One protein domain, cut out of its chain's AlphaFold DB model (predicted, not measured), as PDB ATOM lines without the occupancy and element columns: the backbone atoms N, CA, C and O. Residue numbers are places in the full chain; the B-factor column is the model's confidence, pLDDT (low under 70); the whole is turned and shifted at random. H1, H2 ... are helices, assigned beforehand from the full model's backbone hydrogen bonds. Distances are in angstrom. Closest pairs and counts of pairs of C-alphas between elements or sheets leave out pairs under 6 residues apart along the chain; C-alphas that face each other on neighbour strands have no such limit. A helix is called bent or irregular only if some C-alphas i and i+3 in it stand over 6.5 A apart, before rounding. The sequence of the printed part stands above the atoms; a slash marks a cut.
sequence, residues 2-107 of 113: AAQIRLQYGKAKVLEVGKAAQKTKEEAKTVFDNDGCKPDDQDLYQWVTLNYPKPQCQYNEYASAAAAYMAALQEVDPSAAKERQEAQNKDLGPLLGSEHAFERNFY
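AT A GLANCE: This is residues 2 to 107 of the 113 residues of an uncharacterized protein of Fusarium coffeatum (UniProt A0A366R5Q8). H3 folds back along the long helix H1, and H4 folds back from the end of H3, making a V with it; short H2 and H5 meet near the V's open end. The printed part has 106 residues, with five named helices, H1 to H5 in chain order, and no named strand: all helix. It is a loose rod, radius of gyration of the C-alphas 16.2 A, spanning 52 by 25 by 16 A.

IN THESE COORDINATES: H1, residues 2 to 34, runs 47.9 A from C-alpha 2 at (-42.770, 8.900, -83.820). H3, residues 54 to 76, spans 33.2 A; H4, residues 78 to 96, 26.5 A. H2 is residues 44 to 51. H5, residues 98 to 105, ends at C-alpha 105, (-16.706, -5.336, -97.608), and is irregular: C-alphas 99 and 102 are 8.1 A apart.

HOW THE PARTS SIT: H1 touches H3, opposite ways at a shallow tilt of 25 degrees; their closest C-alphas, Gly 10 and Tyr 69, are 4.5 A apart. H3 and H4 form a hairpin, closest at C-alphas Gln 74 and Ala 81, 5.2 A. H2 and H5 only just touch, with 3 pairs of C-alphas within 8 A, the closest Tyr 45 and Phe 102, 4.7 A. H1 and H4 are apart. Every O i to N i+4 pair is within hydrogen-bond range in H1, H2 and H3, 13 of 15 in H4 and 2 of 4 in H5.

THE WHOLE: The farthest C-alphas, Ala 2 and Asp 40, are 53.1 A apart. The printed part has no cut and no long link; no printed residue is under 70 in pLDDT.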
ATOM      1  N   ALA A   2     -43.114  10.270 -83.400       84.50
ATOM      2  CA  ALA A   2     -42.770   8.900 -83.820       84.50
ATOM      3  C   ALA A   2     -41.426   8.775 -84.580       84.50
ATOM      4  O   ALA A   2     -40.648   7.876 -84.278       84.50
ATOM      5  N   ALA A   3     -41.121   9.690 -85.508       83.25
ATOM      6  CA  ALA A   3     -39.858   9.674 -86.263       83.25
ATOM      7  C   ALA A   3     -38.619   9.886 -85.366       83.25
ATOM      8  O   ALA A   3     -37.605   9.220 -85.528       83.25
ATOM      9  N   GLN A   4     -38.734  10.732 -84.341       89.38
ATOM     10  CA  GLN A   4     -37.659  10.994 -83.377       89.38
ATOM     11  C   GLN A   4     -37.383   9.788 -82.465       89.38
ATOM     12  O   GLN A   4     -36.229   9.487 -82.171       89.38
ATOM     13  N   ILE A   5     -38.429   9.051 -82.076       91.50
ATOM     14  CA  ILE A   5     -38.293   7.783 -81.340       91.50
ATOM     15  C   ILE A   5     -37.604   6.729 -82.217       91.50
ATOM     16  O   ILE A   5     -36.681   6.058 -81.758       91.50
ATOM     17  N   ARG A   6     -38.006   6.611 -83.492       90.00
ATOM     18  CA  ARG A   6     -37.351   5.713 -84.460       90.00
ATOM     19  C   ARG A   6     -35.882   6.071 -84.660       90.00
ATOM     20  O   ARG A   6     -35.058   5.168 -84.717       90.00
ATOM     21  N   LEU A   7     -35.551   7.362 -84.706       91.81
ATOM     22  CA  LEU A   7     -34.175   7.835 -84.819       91.81
ATOM     23  C   LEU A   7     -33.328   7.419 -83.609       91.81
ATOM     24  O   LEU A   7     -32.246   6.868 -83.789       91.81
ATOM     25  N   GLN A   8     -33.820   7.638 -82.387       92.44
ATOM     26  CA  GLN A   8     -33.099   7.248 -81.168       92.44
ATOM     27  C   GLN A   8     -32.927   5.729 -81.063       92.44
ATOM     28  O   GLN A   8     -31.827   5.252 -80.785       92.44
ATOM     29  N   TYR A   9     -33.986   4.966 -81.345       92.69
ATOM     30  CA  TYR A   9     -33.922   3.505 -81.380       92.69
ATOM     31  C   TYR A   9     -32.938   3.007 -82.448       92.69
ATOM     32  O   TYR A   9     -32.091   2.162 -82.166       92.69
ATOM     33  N   GLY A  10     -33.001   3.574 -83.656       92.44
ATOM     34  CA  GLY A  10     -32.083   3.263 -84.749       92.44
ATOM     35  C   GLY A  10     -30.630   3.567 -84.387       92.44
ATOM     36  O   GLY A  10     -29.763   2.734 -84.642       92.44
ATOM     37  N   LYS A  11     -30.368   4.704 -83.723       93.88
ATOM     38  CA  LYS A  11     -29.028   5.083 -83.244       93.88
ATOM     39  C   LYS A  11     -28.489   4.039 -82.266       93.88
ATOM     40  O   LYS A  11     -27.380   3.544 -82.452       93.88
ATOM     41  N   ALA A  12     -29.285   3.682 -81.257       94.38
ATOM     42  CA  ALA A  12     -28.901   2.701 -80.247       94.38
ATOM     43  C   ALA A  12     -28.633   1.323 -80.869       94.38
ATOM     44  O   ALA A  12     -27.594   0.720 -80.596       94.38
ATOM     45  N   LYS A  13     -29.520   0.859 -81.761       94.69
ATOM     46  CA  LYS A  13     -29.359  -0.435 -82.427       94.69
ATOM     47  C   LYS A  13     -28.108  -0.459 -83.302       94.69
ATOM     48  O   LYS A  13     -27.343  -1.407 -83.191       94.69
ATOM     49  N   VAL A  14     -27.860   0.577 -84.111       94.88
ATOM     50  CA  VAL A  14     -26.638   0.704 -84.928       94.88
ATOM     51  C   VAL A  14     -25.371   0.659 -84.080       94.88
ATOM     52  O   VAL A  14     -24.413  -0.005 -84.470       94.88
ATOM     53  N   LEU A  15     -25.351   1.350 -82.937       95.06
ATOM     54  CA  LEU A  15     -24.202   1.339 -82.032       95.06
ATOM     55  C   LEU A  15     -23.953  -0.060 -81.459       95.06
ATOM     56  O   LEU A  15     -22.813  -0.518 -81.443       95.06
ATOM     57  N   GLU A  16     -25.006  -0.751 -81.023       95.00
ATOM     58  CA  GLU A  16     -24.926  -2.111 -80.481       95.00
ATOM     59  C   GLU A  16     -24.361  -3.097 -81.513       95.00
ATOM     60  O   GLU A  16     -23.315  -3.714 -81.290       95.00
ATOM     61  N   VAL A  17     -25.021  -3.218 -82.669       95.25
ATOM     62  CA  VAL A  17     -24.637  -4.207 -83.690       95.25
ATOM     63  C   VAL A  17     -23.345  -3.818 -84.397       95.25
ATOM     64  O   VAL A  17     -22.567  -4.678 -84.797       95.25
ATOM     65  N   GLY A  18     -23.065  -2.521 -84.506       94.56
ATOM     66  CA  GLY A  18     -21.833  -2.014 -85.085       94.56
ATOM     67  C   GLY A  18     -20.607  -2.327 -84.224       94.56
ATOM     68  O   GLY A  18     -19.591  -2.770 -84.760       94.56
ATOM     69  N   LYS A  19     -20.713  -2.212 -82.891       95.06
ATOM     70  CA  LYS A  19     -19.664  -2.665 -81.956       95.06
ATOM     71  C   LYS A  19     -19.451  -4.182 -82.046       95.06
ATOM     72  O   LYS A  19     -18.308  -4.643 -82.057       95.06
ATOM     73  N   ALA A  20     -20.526  -4.964 -82.163       94.25
ATOM     74  CA  ALA A  20     -20.435  -6.417 -82.338       94.25
ATOM     75  C   ALA A  20     -19.762  -6.812 -83.669       94.25
ATOM     76  O   ALA A  20     -18.905  -7.705 -83.697       94.25
ATOM     77  N   ALA A  21     -20.089  -6.109 -84.754       93.56
ATOM     78  CA  ALA A  21     -19.480  -6.301 -86.063       93.56
ATOM     79  C   ALA A  21     -17.992  -5.909 -86.071       93.56
ATOM     80  O   ALA A  21     -17.178  -6.678 -86.578       93.56
ATOM     81  N   GLN A  22     -17.608  -4.791 -85.437       94.56
ATOM     82  CA  GLN A  22     -16.200  -4.395 -85.276       94.56
ATOM     83  C   GLN A  22     -15.404  -5.448 -84.508       94.56
ATOM     84  O   GLN A  22     -14.355  -5.890 -84.970       94.56
ATOM     85  N   LYS A  23     -15.930  -5.915 -83.371       94.69
ATOM     86  CA  LYS A  23     -15.288  -6.976 -82.588       94.69
ATOM     87  C   LYS A  23     -15.077  -8.238 -83.424       94.69
ATOM     88  O   LYS A  23     -13.990  -8.801 -83.435       94.69
ATOM     89  N   THR A  24     -16.102  -8.658 -84.157       93.56
ATOM     90  CA  THR A  24     -16.043  -9.864 -84.993       93.56
ATOM     91  C   THR A  24     -15.062  -9.708 -86.162       93.56
ATOM     92  O   THR A  24     -14.409 -10.674 -86.551       93.56
ATOM     93  N   LYS A  25     -14.924  -8.496 -86.710       93.31
ATOM     94  CA  LYS A  25     -13.940  -8.163 -87.748       93.31
ATOM     95  C   LYS A  25     -12.502  -8.283 -87.234       93.31
ATOM     96  O   LYS A  25     -11.670  -8.880 -87.909       93.31
ATOM     97  N   GLU A  26     -12.220  -7.768 -86.041       93.94
ATOM     98  CA  GLU A  26     -10.895  -7.876 -85.412       93.94
ATOM     99  C   GLU A  26     -10.577  -9.320 -84.979       93.94
ATOM    100  O   GLU A  26      -9.452  -9.793 -85.152       93.94
ATOM    101  N   GLU A  27     -11.582 -10.069 -84.506       94.00
ATOM    102  CA  GLU A  27     -11.463 -11.516 -84.271       94.00
ATOM    103  C   GLU A  27     -11.079 -12.250 -85.565       94.00
ATOM    104  O   GLU A  27     -10.153 -13.057 -85.557       94.00
ATOM    105  N   ALA A  28     -11.734 -11.945 -86.690       92.25
ATOM    106  CA  ALA A  28     -11.444 -12.573 -87.978       92.25
ATOM    107  C   ALA A  28     -10.006 -12.318 -88.457       92.25
ATOM    108  O   ALA A  28      -9.346 -13.259 -88.894       92.25
ATOM    109  N   LYS A  29      -9.501 -11.082 -88.318       92.75
ATOM    110  CA  LYS A  29      -8.091 -10.746 -88.596       92.75
ATOM    111  C   LYS A  29      -7.143 -11.568 -87.728       92.75
ATOM    112  O   LYS A  29      -6.248 -12.227 -88.239       92.75
ATOM    113  N   THR A  30      -7.407 -11.602 -86.423       93.25
ATOM    114  CA  THR A  30      -6.586 -12.354 -85.464       93.25
ATOM    115  C   THR A  30      -6.538 -13.844 -85.801       93.25
ATOM    116  O   THR A  30      -5.482 -14.467 -85.713       93.25
ATOM    117  N   VAL A  31      -7.671 -14.446 -86.177       92.56
ATOM    118  CA  VAL A  31      -7.711 -15.867 -86.549       92.56
ATOM    119  C   VAL A  31      -6.966 -16.102 -87.862       92.56
ATOM    120  O   VAL A  31      -6.192 -17.050 -87.939       92.56
ATOM    121  N   PHE A  32      -7.144 -15.231 -88.856       91.25
ATOM    122  CA  PHE A  32      -6.414 -15.310 -90.120       91.25
ATOM    123  C   PHE A  32      -4.897 -15.231 -89.912       91.25
ATOM    124  O   PHE A  32      -4.161 -16.068 -90.432       91.25
ATOM    125  N   ASP A  33      -4.417 -14.282 -89.108       90.69
ATOM    126  CA  ASP A  33      -2.985 -14.109 -88.841       90.69
ATOM    127  C   ASP A  33      -2.380 -15.347 -88.161       90.69
ATOM    128  O   ASP A  33      -1.276 -15.767 -88.511       90.69
ATOM    129  N   ASN A  34      -3.134 -15.981 -87.258       91.31
ATOM    130  CA  ASN A  34      -2.717 -17.186 -86.536       91.31
ATOM    131  C   ASN A  34      -2.929 -18.500 -87.310       91.31
ATOM    132  O   ASN A  34      -2.482 -19.552 -86.849       91.31
ATOM    133  N   ASP A  35      -3.606 -18.476 -88.460       88.75
ATOM    134  CA  ASP A  35      -3.790 -19.672 -89.277       88.75
ATOM    135  C   ASP A  35      -2.484 -20.021 -90.007       88.75
ATOM    136  O   ASP A  35      -2.089 -19.358 -90.965       88.75
ATOM    137  N   GLY A  36      -1.795 -21.064 -89.541       85.06
ATOM    138  CA  GLY A  36      -0.583 -21.594 -90.175       85.06
ATOM    139  C   GLY A  36      -0.850 -22.530 -91.359       85.06
ATOM    140  O   GLY A  36       0.099 -23.015 -91.966       85.06
ATOM    141  N   CYS A  37      -2.118 -22.823 -91.663       83.88
ATOM    142  CA  CYS A  37      -2.529 -23.690 -92.768       83.88
ATOM    143  C   CYS A  37      -3.057 -22.904 -93.978       83.88
ATOM    144  O   CYS A  37      -3.403 -23.520 -94.990       83.88
ATOM    145  N   LYS A  38      -3.132 -21.568 -93.891       86.69
ATOM    146  CA  LYS A  38      -3.527 -20.728 -95.027       86.69
ATOM    147  C   LYS A  38      -2.424 -20.726 -96.104       86.69
ATOM    148  O   LYS A  38      -1.247 -20.679 -95.749       86.69
ATOM    149  N   PRO A  39      -2.772 -20.762 -97.400       85.75
ATOM    150  CA  PRO A  39      -1.826 -20.491 -98.480       85.75
ATOM    151  C   PRO A  39      -1.214 -19.091 -98.340       85.75
ATOM    152  O   PRO A  39      -1.922 -18.154 -97.962       85.75
ATOM    153  N   ASP A  40       0.063 -18.942 -98.699       80.38
ATOM    154  CA  ASP A  40       0.812 -17.675 -98.585       80.38
ATOM    155  C   ASP A  40       0.170 -16.527 -99.388       80.38
ATOM    156  O   ASP A  40       0.259 -15.360 -99.010       80.38
ATOM    157  N   ASP A  41      -0.513 -16.867-100.480       84.75
ATOM    158  CA  ASP A  41      -1.143 -15.943-101.423       84.75
ATOM    159  C   ASP A  41      -2.658 -15.768-101.199       84.75
ATOM    160  O   ASP A  41      -3.306 -15.019-101.933       84.75
ATOM    161  N   GLN A  42      -3.247 -16.418-100.186       86.19
ATOM    162  CA  GLN A  42      -4.674 -16.254 -99.902       86.19
ATOM    163  C   GLN A  42      -4.948 -14.921 -99.195       86.19
ATOM    164  O   GLN A  42      -4.456 -14.673 -98.095       86.19
ATOM    165  N   ASP A  43      -5.797 -14.077 -99.788       88.62
ATOM    166  CA  ASP A  43      -6.195 -12.817 -99.164       88.62
ATOM    167  C   ASP A  43      -7.196 -13.020 -98.010       88.62
ATOM    168  O   ASP A  43      -7.993 -13.966 -97.979       88.62
ATOM    169  N   LEU A  44      -7.174 -12.083 -97.056       91.06
ATOM    170  CA  LEU A  44      -8.006 -12.116 -95.852       91.06
ATOM    171  C   LEU A  44      -9.506 -12.203 -96.170       91.06
ATOM    172  O   LEU A  44     -10.238 -12.920 -95.489       91.06
ATOM    173  N   TYR A  45      -9.991 -11.485 -97.186       90.38
ATOM    174  CA  TYR A  45     -11.417 -11.473 -97.507       90.38
ATOM    175  C   TYR A  45     -11.880 -12.826 -98.048       90.38
ATOM    176  O   TYR A  45     -12.908 -13.353 -97.603       90.38
ATOM    177  N   GLN A  46     -11.103 -13.421 -98.952       89.62
ATOM    178  CA  GLN A  46     -11.370 -14.762 -99.451       89.62
ATOM    179  C   GLN A  46     -11.329 -15.795 -98.319       89.62
ATOM    180  O   GLN A  46     -12.237 -16.622 -98.215       89.62
ATOM    181  N   TRP A  47     -10.315 -15.739 -97.448       91.88
ATOM    182  CA  TRP A  47     -10.189 -16.674 -96.330       91.88
ATOM    183  C   TRP A  47     -11.366 -16.563 -95.353       91.88
ATOM    184  O   TRP A  47     -11.970 -17.577 -95.002       91.88
ATOM    185  N   VAL A  48     -11.750 -15.343 -94.962       91.62
ATOM    186  CA  VAL A  48     -12.861 -15.112 -94.023       91.62
ATOM    187  C   VAL A  48     -14.179 -15.623 -94.594       91.62
ATOM    188  O   VAL A  48     -14.938 -16.281 -93.887       91.62
ATOM    189  N   THR A  49     -14.435 -15.384 -95.880       88.50
ATOM    190  CA  THR A  49     -15.674 -15.824 -96.538       88.50
ATOM    191  C   THR A  49     -15.831 -17.350 -96.518       88.50
ATOM    192  O   THR A  49     -16.950 -17.849 -96.416       88.50
ATOM    193  N   LEU A  50     -14.723 -18.094 -96.583       89.62
ATOM    194  CA  LEU A  50     -14.724 -19.559 -96.604       89.62
ATOM    195  C   LEU A  50     -14.698 -20.183 -95.204       89.62
ATOM    196  O   LEU A  50     -15.399 -21.162 -94.958       89.62
ATOM    197  N   ASN A  51     -13.900 -19.622 -94.294       88.50
ATOM    198  CA  ASN A  51     -13.551 -20.277 -93.030       88.50
ATOM    199  C   ASN A  51     -14.207 -19.640 -91.801       88.50
ATOM    200  O   ASN A  51     -14.293 -20.267 -90.745       88.50
ATOM    201  N   TYR A  52     -14.676 -18.398 -91.911       88.25
ATOM    202  CA  TYR A  52     -15.164 -17.636 -90.769       88.25
ATOM    203  C   TYR A  52     -16.407 -16.825 -91.163       88.25
ATOM    204  O   TYR A  52     -16.317 -15.618 -91.330       88.25
ATOM    205  N   PRO A  53     -17.600 -17.442 -91.300       87.06
ATOM    206  CA  PRO A  53     -18.806 -16.774 -91.820       87.06
ATOM    207  C   PRO A  53     -19.435 -15.749 -90.857       87.06
ATOM    208  O   PRO A  53     -20.310 -14.967 -91.237       87.06
ATOM    209  N   LYS A  54     -19.001 -15.732 -89.592       91.31
ATOM    210  CA  LYS A  54     -19.532 -14.865 -88.527       91.31
ATOM    211  C   LYS A  54     -19.485 -13.354 -88.855       91.31
ATOM    212  O   LYS A  54     -20.498 -12.697 -88.607       91.31
ATOM    213  N   PRO A  55     -18.407 -12.774 -89.429       90.50
ATOM    214  CA  PRO A  55     -18.338 -11.364 -89.801       90.50
ATOM    215  C   PRO A  55     -19.383 -10.994 -90.847       90.50
ATOM    216  O   PRO A  55     -19.976  -9.932 -90.725       90.50
ATOM    217  N   GLN A  56     -19.683 -11.873 -91.812       91.12
ATOM    218  CA  GLN A  56     -20.733 -11.613 -92.805       91.12
ATOM    219  C   GLN A  56     -22.105 -11.472 -92.151       91.12
ATOM    220  O   GLN A  56     -22.850 -10.546 -92.461       91.12
ATOM    221  N   CYS A  57     -22.428 -12.360 -91.209       91.31
ATOM    222  CA  CYS A  57     -23.688 -12.297 -90.474       91.31
ATOM    223  C   CYS A  57     -23.804 -10.993 -89.666       91.31
ATOM    224  O   CYS A  57     -24.787 -10.264 -89.795       91.31
ATOM    225  N   GLN A  58     -22.763 -10.661 -88.898       93.44
ATOM    226  CA  GLN A  58     -22.728  -9.455 -88.066       93.44
ATOM    227  C   GLN A  58     -22.754  -8.171 -88.904       93.44
ATOM    228  O   GLN A  58     -23.438  -7.207 -88.564       93.44
ATOM    229  N   TYR A  59     -22.060  -8.170 -90.041       94.38
ATOM    230  CA  TYR A  59     -22.077  -7.059 -90.979       94.38
ATOM    231  C   TYR A  59     -23.454  -6.849 -91.602       94.38
ATOM    232  O   TYR A  59     -23.909  -5.714 -91.679       94.38
ATOM    233  N   ASN A  60     -24.148  -7.918 -92.000       94.06
ATOM    234  CA  ASN A  60     -25.494  -7.809 -92.562       94.06
ATOM    235  C   ASN A  60     -26.491  -7.222 -91.547       94.06
ATOM    236  O   ASN A  60     -27.343  -6.408 -91.921       94.06
ATOM    237  N   GLU A  61     -26.379  -7.595 -90.266       94.44
ATOM    238  CA  GLU A  61     -27.188  -7.001 -89.196       94.44
ATOM    239  C   GLU A  61     -26.867  -5.509 -89.026       94.44
ATOM    240  O   GLU A  61     -27.778  -4.676 -88.992       94.44
ATOM    241  N   TYR A  62     -25.578  -5.155 -89.013       95.88
ATOM    242  CA  TYR A  62     -25.137  -3.763 -88.985       95.88
ATOM    243  C   TYR A  62     -25.629  -2.954 -90.187       95.88
ATOM    244  O   TYR A  62     -26.203  -1.887 -89.992       95.88
ATOM    245  N   ALA A  63     -25.466  -3.451 -91.412       94.38
ATOM    246  CA  ALA A  63     -25.877  -2.758 -92.629       94.38
ATOM    247  C   ALA A  63     -27.389  -2.494 -92.637       94.38
ATOM    248  O   ALA A  63     -27.834  -1.397 -92.983       94.38
ATOM    249  N   SER A  64     -28.178  -3.466 -92.173       93.81
ATOM    250  CA  SER A  64     -29.631  -3.326 -92.037       93.81
ATOM    251  C   SER A  64     -30.004  -2.267 -90.995       93.81
ATOM    252  O   SER A  64     -30.846  -1.404 -91.258       93.81
ATOM    253  N   ALA A  65     -29.351  -2.281 -89.828       94.50
ATOM    254  CA  ALA A  65     -29.562  -1.269 -88.796       94.50
ATOM    255  C   ALA A  65     -29.130   0.129 -89.271       94.50
ATOM    256  O   ALA A  65     -29.844   1.105 -89.039       94.50
ATOM    257  N   ALA A  66     -27.998   0.228 -89.973       94.44
ATOM    258  CA  ALA A  66     -27.464   1.475 -90.513       94.44
ATOM    259  C   ALA A  66     -28.413   2.086 -91.545       94.44
ATOM    260  O   ALA A  66     -28.683   3.284 -91.482       94.44
ATOM    261  N   ALA A  67     -28.988   1.268 -92.430       93.38
ATOM    262  CA  ALA A  67     -30.005   1.710 -93.378       93.38
ATOM    263  C   ALA A  67     -31.267   2.228 -92.666       93.38
ATOM    264  O   ALA A  67     -31.769   3.299 -93.008       93.38
ATOM    265  N   ALA A  68     -31.750   1.517 -91.640       93.50
ATOM    266  CA  ALA A  68     -32.914   1.943 -90.863       93.50
ATOM    267  C   ALA A  68     -32.666   3.264 -90.113       93.50
ATOM    268  O   ALA A  68     -33.527   4.145 -90.097       93.50
ATOM    269  N   TYR A  69     -31.477   3.425 -89.526       94.19
ATOM    270  CA  TYR A  69     -31.070   4.666 -88.873       94.19
ATOM    271  C   TYR A  69     -30.938   5.824 -89.870       94.19
ATOM    272  O   TYR A  69     -31.468   6.898 -89.604       94.19
ATOM    273  N   MET A  70     -30.296   5.611 -91.024       94.06
ATOM    274  CA  MET A  70     -30.175   6.628 -92.077       94.06
ATOM    275  C   MET A  70     -31.540   7.070 -92.603       94.06
ATOM    276  O   MET A  70     -31.759   8.264 -92.776       94.06
ATOM    277  N   ALA A  71     -32.479   6.141 -92.804       93.38
ATOM    278  CA  ALA A  71     -33.841   6.475 -93.214       93.38
ATOM    279  C   ALA A  71     -34.558   7.335 -92.159       93.38
ATOM    280  O   ALA A  71     -35.149   8.360 -92.492       93.38
ATOM    281  N   ALA A  72     -34.452   6.969 -90.876       93.50
ATOM    282  CA  ALA A  72     -35.021   7.766 -89.790       93.50
ATOM    283  C   ALA A  72     -34.347   9.144 -89.663       93.50
ATOM    284  O   ALA A  72     -35.020  10.132 -89.375       93.50
ATOM    285  N   LEU A  73     -33.033   9.226 -89.893       93.94
ATOM    286  CA  LEU A  73     -32.294  10.485 -89.887       93.94
ATOM    287  C   LEU A  73     -32.729  11.369 -91.054       93.94
ATOM    288  O   LEU A  73     -33.003  12.536 -90.832       93.94
ATOM    289  N   GLN A  74     -32.910  10.813 -92.250       94.19
ATOM    290  CA  GLN A  74     -33.395  11.546 -93.419       94.19
ATOM    291  C   GLN A  74     -34.788  12.160 -93.202       94.19
ATOM    292  O   GLN A  74     -35.064  13.237 -93.724       94.19
ATOM    293  N   GLU A  75     -35.670  11.496 -92.447       93.69
ATOM    294  CA  GLU A  75     -37.004  12.019 -92.114       93.69
ATOM    295  C   GLU A  75     -36.969  13.153 -91.076       93.69
ATOM    296  O   GLU A  75     -37.816  14.046 -91.108       93.69
ATOM    297  N   VAL A  76     -36.030  13.097 -90.127       93.44
ATOM    298  CA  VAL A  76     -35.953  14.038 -88.995       93.44
ATOM    299  C   VAL A  76     -35.039  15.223 -89.302       93.44
ATOM    300  O   VAL A  76     -35.387  16.358 -88.986       93.44
ATOM    301  N   ASP A  77     -33.882  14.950 -89.898       92.56
ATOM    302  CA  ASP A  77     -32.834  15.903 -90.252       92.56
ATOM    303  C   ASP A  77     -32.136  15.484 -91.570       92.56
ATOM    304  O   ASP A  77     -31.106  14.794 -91.570       92.56
ATOM    305  N   PRO A  78     -32.690  15.906 -92.722       92.75
ATOM    306  CA  PRO A  78     -32.114  15.649 -94.041       92.75
ATOM    307  C   PRO A  78     -30.679  16.164 -94.215       92.75
ATOM    308  O   PRO A  78     -29.917  15.596 -94.997       92.75
ATOM    309  N   SER A  79     -30.319  17.253 -93.529       93.88
ATOM    310  CA  SER A  79     -28.997  17.872 -93.650       93.88
ATOM    311  C   SER A  79     -27.949  17.003 -92.965       93.88
ATOM    312  O   SER A  79     -26.962  16.633 -93.599       93.88
ATOM    313  N   ALA A  80     -28.215  16.574 -91.728       91.50
ATOM    314  CA  ALA A  80     -27.345  15.647 -91.006       91.50
ATOM    315  C   ALA A  80     -27.228  14.284 -91.714       91.50
ATOM    316  O   ALA A  80     -26.155  13.675 -91.742       91.50
ATOM    317  N   ALA A  81     -28.313  13.798 -92.331       92.88
ATOM    318  CA  ALA A  81     -28.279  12.578 -93.141       92.88
ATOM    319  C   ALA A  81     -27.319  12.702 -94.335       92.88
ATOM    320  O   ALA A  81     -26.536  11.786 -94.602       92.88
ATOM    321  N   LYS A  82     -27.341  13.852 -95.020       94.12
ATOM    322  CA  LYS A  82     -26.451  14.135 -96.148       94.12
ATOM    323  C   LYS A  82     -24.988  14.228 -95.714       94.12
ATOM    324  O   LYS A  82     -24.148  13.574 -96.325       94.12
ATOM    325  N   GLU A  83     -24.690  14.970 -94.648       93.06
ATOM    326  CA  GLU A  83     -23.325  15.087 -94.107       93.06
ATOM    327  C   GLU A  83     -22.742  13.712 -93.761       93.06
ATOM    328  O   GLU A  83     -21.600  13.395 -94.096       93.06
ATOM    329  N   ARG A  84     -23.559  12.847 -93.158       90.81
ATOM    330  CA  ARG A  84     -23.157  11.480 -92.834       90.81
ATOM    331  C   ARG A  84     -22.896  10.630 -94.074       90.81
ATOM    332  O   ARG A  84     -21.936   9.863 -94.091       90.81
ATOM    333  N   GLN A  85     -23.728  10.751 -95.105       91.44
ATOM    334  CA  GLN A  85     -23.511  10.047 -96.368       91.44
ATOM    335  C   GLN A  85     -22.219  10.513 -97.058       91.44
ATOM    336  O   GLN A  85     -21.465   9.699 -97.590       91.44
ATOM    337  N   GLU A  86     -21.930  11.812 -97.028       92.31
ATOM    338  CA  GLU A  86     -20.691  12.375 -97.568       92.31
ATOM    339  C   GLU A  86     -19.462  11.896 -96.784       92.31
ATOM    340  O   GLU A  86     -18.467  11.508 -97.399       92.31
ATOM    341  N   ALA A  87     -19.545  11.835 -95.450       90.38
ATOM    342  CA  ALA A  87     -18.498  11.254 -94.611       90.38
ATOM    343  C   ALA A  87     -18.252   9.772 -94.947       90.38
ATOM    344  O   ALA A  87     -17.109   9.374 -95.156       90.38
ATOM    345  N   GLN A  88     -19.317   8.978 -95.108       89.31
ATOM    346  CA  GLN A  88     -19.207   7.576 -95.534       89.31
ATOM    347  C   GLN A  88     -18.510   7.437 -96.891       89.31
ATOM    348  O   GLN A  88     -17.617   6.609 -97.047       89.31
ATOM    349  N   ASN A  89     -18.878   8.265 -97.871       89.12
ATOM    350  CA  ASN A  89     -18.250   8.242 -99.191       89.12
ATOM    351  C   ASN A  89     -16.771   8.642 -99.134       89.12
ATOM    352  O   ASN A  89     -15.948   8.065 -99.848       89.12
ATOM    353  N   LYS A  90     -16.426   9.610 -98.279       90.50
ATOM    354  CA  LYS A  90     -15.044  10.049 -98.066       90.50
ATOM    355  C   LYS A  90     -14.181   8.937 -97.469       90.50
ATOM    356  O   LYS A  90     -13.047   8.772 -97.906       90.50
ATOM    357  N   ASP A  91     -14.721   8.168 -96.529       89.00
ATOM    358  CA  ASP A  91     -14.018   7.040 -95.912       89.00
ATOM    359  C   ASP A  91     -13.932   5.818 -96.840       89.00
ATOM    360  O   ASP A  91     -12.937   5.095 -96.827       89.00
ATOM    361  N   LEU A  92     -14.965   5.576 -97.655       87.50
ATOM    362  CA  LEU A  92     -15.008   4.454 -98.598       87.50
ATOM    363  C   LEU A  92     -14.134   4.674 -99.833       87.50
ATOM    364  O   LEU A  92     -13.620   3.703-100.382       87.50
ATOM    365  N   GLY A  93     -13.958   5.922-100.277       89.00
ATOM    366  CA  GLY A  93     -13.171   6.264-101.467       89.00
ATOM    367  C   GLY A  93     -11.763   5.644-101.479       89.00
ATOM    368  O   GLY A  93     -11.423   4.966-102.450       89.00
ATOM    369  N   PRO A  94     -10.967   5.793-100.402       88.38
ATOM    370  CA  PRO A  94      -9.663   5.142-100.266       88.38
ATOM    371  C   PRO A  94      -9.708   3.606-100.306       88.38
ATOM    372  O   PRO A  94      -8.729   2.978-100.692       88.38
ATOM    373  N   LEU A  95     -10.835   2.986 -99.943       88.44
ATOM    374  CA  LEU A  95     -10.989   1.529 -99.844       88.44
ATOM    375  C   LEU A  95     -11.435   0.869-101.158       88.44
ATOM    376  O   LEU A  95     -11.658  -0.340-101.197       88.44
ATOM    377  N   LEU A  96     -11.597   1.629-102.246       83.62
ATOM    378  CA  LEU A  96     -12.072   1.082-103.522       83.62
ATOM    379  C   LEU A  96     -11.053   0.151-104.204       83.62
ATOM    380  O   LEU A  96     -11.463  -0.696-105.003       83.62
ATOM    381  N   GLY A  97      -9.766   0.259-103.861       80.38
ATOM    382  CA  GLY A  97      -8.706  -0.636-104.333       80.38
ATOM    383  C   GLY A  97      -8.909  -2.099-103.912       80.38
ATOM    384  O   GLY A  97      -9.521  -2.397-102.886       80.38
ATOM    385  N   SER A  98      -8.386  -3.040-104.705       72.94
ATOM    386  CA  SER A  98      -8.496  -4.483-104.427       72.94
ATOM    387  C   SER A  98      -7.759  -4.912-103.156       72.94
ATOM    388  O   SER A  98      -8.193  -5.845-102.489       72.94
ATOM    389  N   GLU A  99      -6.693  -4.203-102.785       82.12
ATOM    390  CA  GLU A  99      -5.910  -4.435-101.561       82.12
ATOM    391  C   GLU A  99      -6.706  -4.195-100.267       82.12
ATOM    392  O   GLU A  99      -6.380  -4.730 -99.211       82.12
ATOM    393  N   HIS A 100      -7.803  -3.439-100.353       86.56
ATOM    394  CA  HIS A 100      -8.677  -3.126 -99.228       86.56
ATOM    395  C   HIS A 100      -9.997  -3.899 -99.276       86.56
ATOM    396  O   HIS A 100     -10.955  -3.515 -98.608       86.56
ATOM    397  N   ALA A 101     -10.070  -5.003-100.032       86.69
ATOM    398  CA  ALA A 101     -11.299  -5.778-100.202       86.69
ATOM    399  C   ALA A 101     -11.957  -6.154 -98.864       86.69
ATOM    400  O   ALA A 101     -13.171  -6.017 -98.723       86.69
ATOM    401  N   PHE A 102     -11.176  -6.571 -97.865       91.25
ATOM    402  CA  PHE A 102     -11.716  -6.887 -96.542       91.25
ATOM    403  C   PHE A 102     -12.307  -5.654 -95.846       91.25
ATOM    404  O   PHE A 102     -13.451  -5.672 -95.396       91.25
ATOM    405  N   GLU A 103     -11.550  -4.558 -95.799       92.69
ATOM    406  CA  GLU A 103     -11.966  -3.312 -95.151       92.69
ATOM    407  C   GLU A 103     -13.186  -2.682 -95.834       92.69
ATOM    408  O   GLU A 103     -14.088  -2.200 -95.151       92.69
ATOM    409  N   ARG A 104     -13.258  -2.765 -97.166       91.00
ATOM    410  CA  ARG A 104     -14.384  -2.301 -97.981       91.00
ATOM    411  C   ARG A 104     -15.648  -3.122 -97.738       91.00
ATOM    412  O   ARG A 104     -16.713  -2.549 -97.532       91.00
ATOM    413  N   ASN A 105     -15.546  -4.453 -97.777       89.88
ATOM    414  CA  ASN A 105     -16.706  -5.336 -97.608       89.88
ATOM    415  C   ASN A 105     -17.219  -5.364 -96.159       89.88
ATOM    416  O   ASN A 105     -18.401  -5.603 -95.940       89.88
ATOM    417  N   PHE A 106     -16.358  -5.071 -95.179       92.06
ATOM    418  CA  PHE A 106     -16.710  -4.973 -93.760       92.06
ATOM    419  C   PHE A 106     -16.560  -3.540 -93.225       92.06
ATOM    420  O   PHE A 106     -16.050  -3.319 -92.119       92.06
ATOM    421  N   TYR A 107     -16.973  -2.548 -94.021       92.69
ATOM    422  CA  TYR A 107     -16.906  -1.133 -93.649       92.69
ATOM    423  C   TYR A 107     -17.991  -0.753 -92.632       92.69
ATOM    424  O   TYR A 107     -19.187  -0.870 -92.896       92.69
TER     425      TYR A 107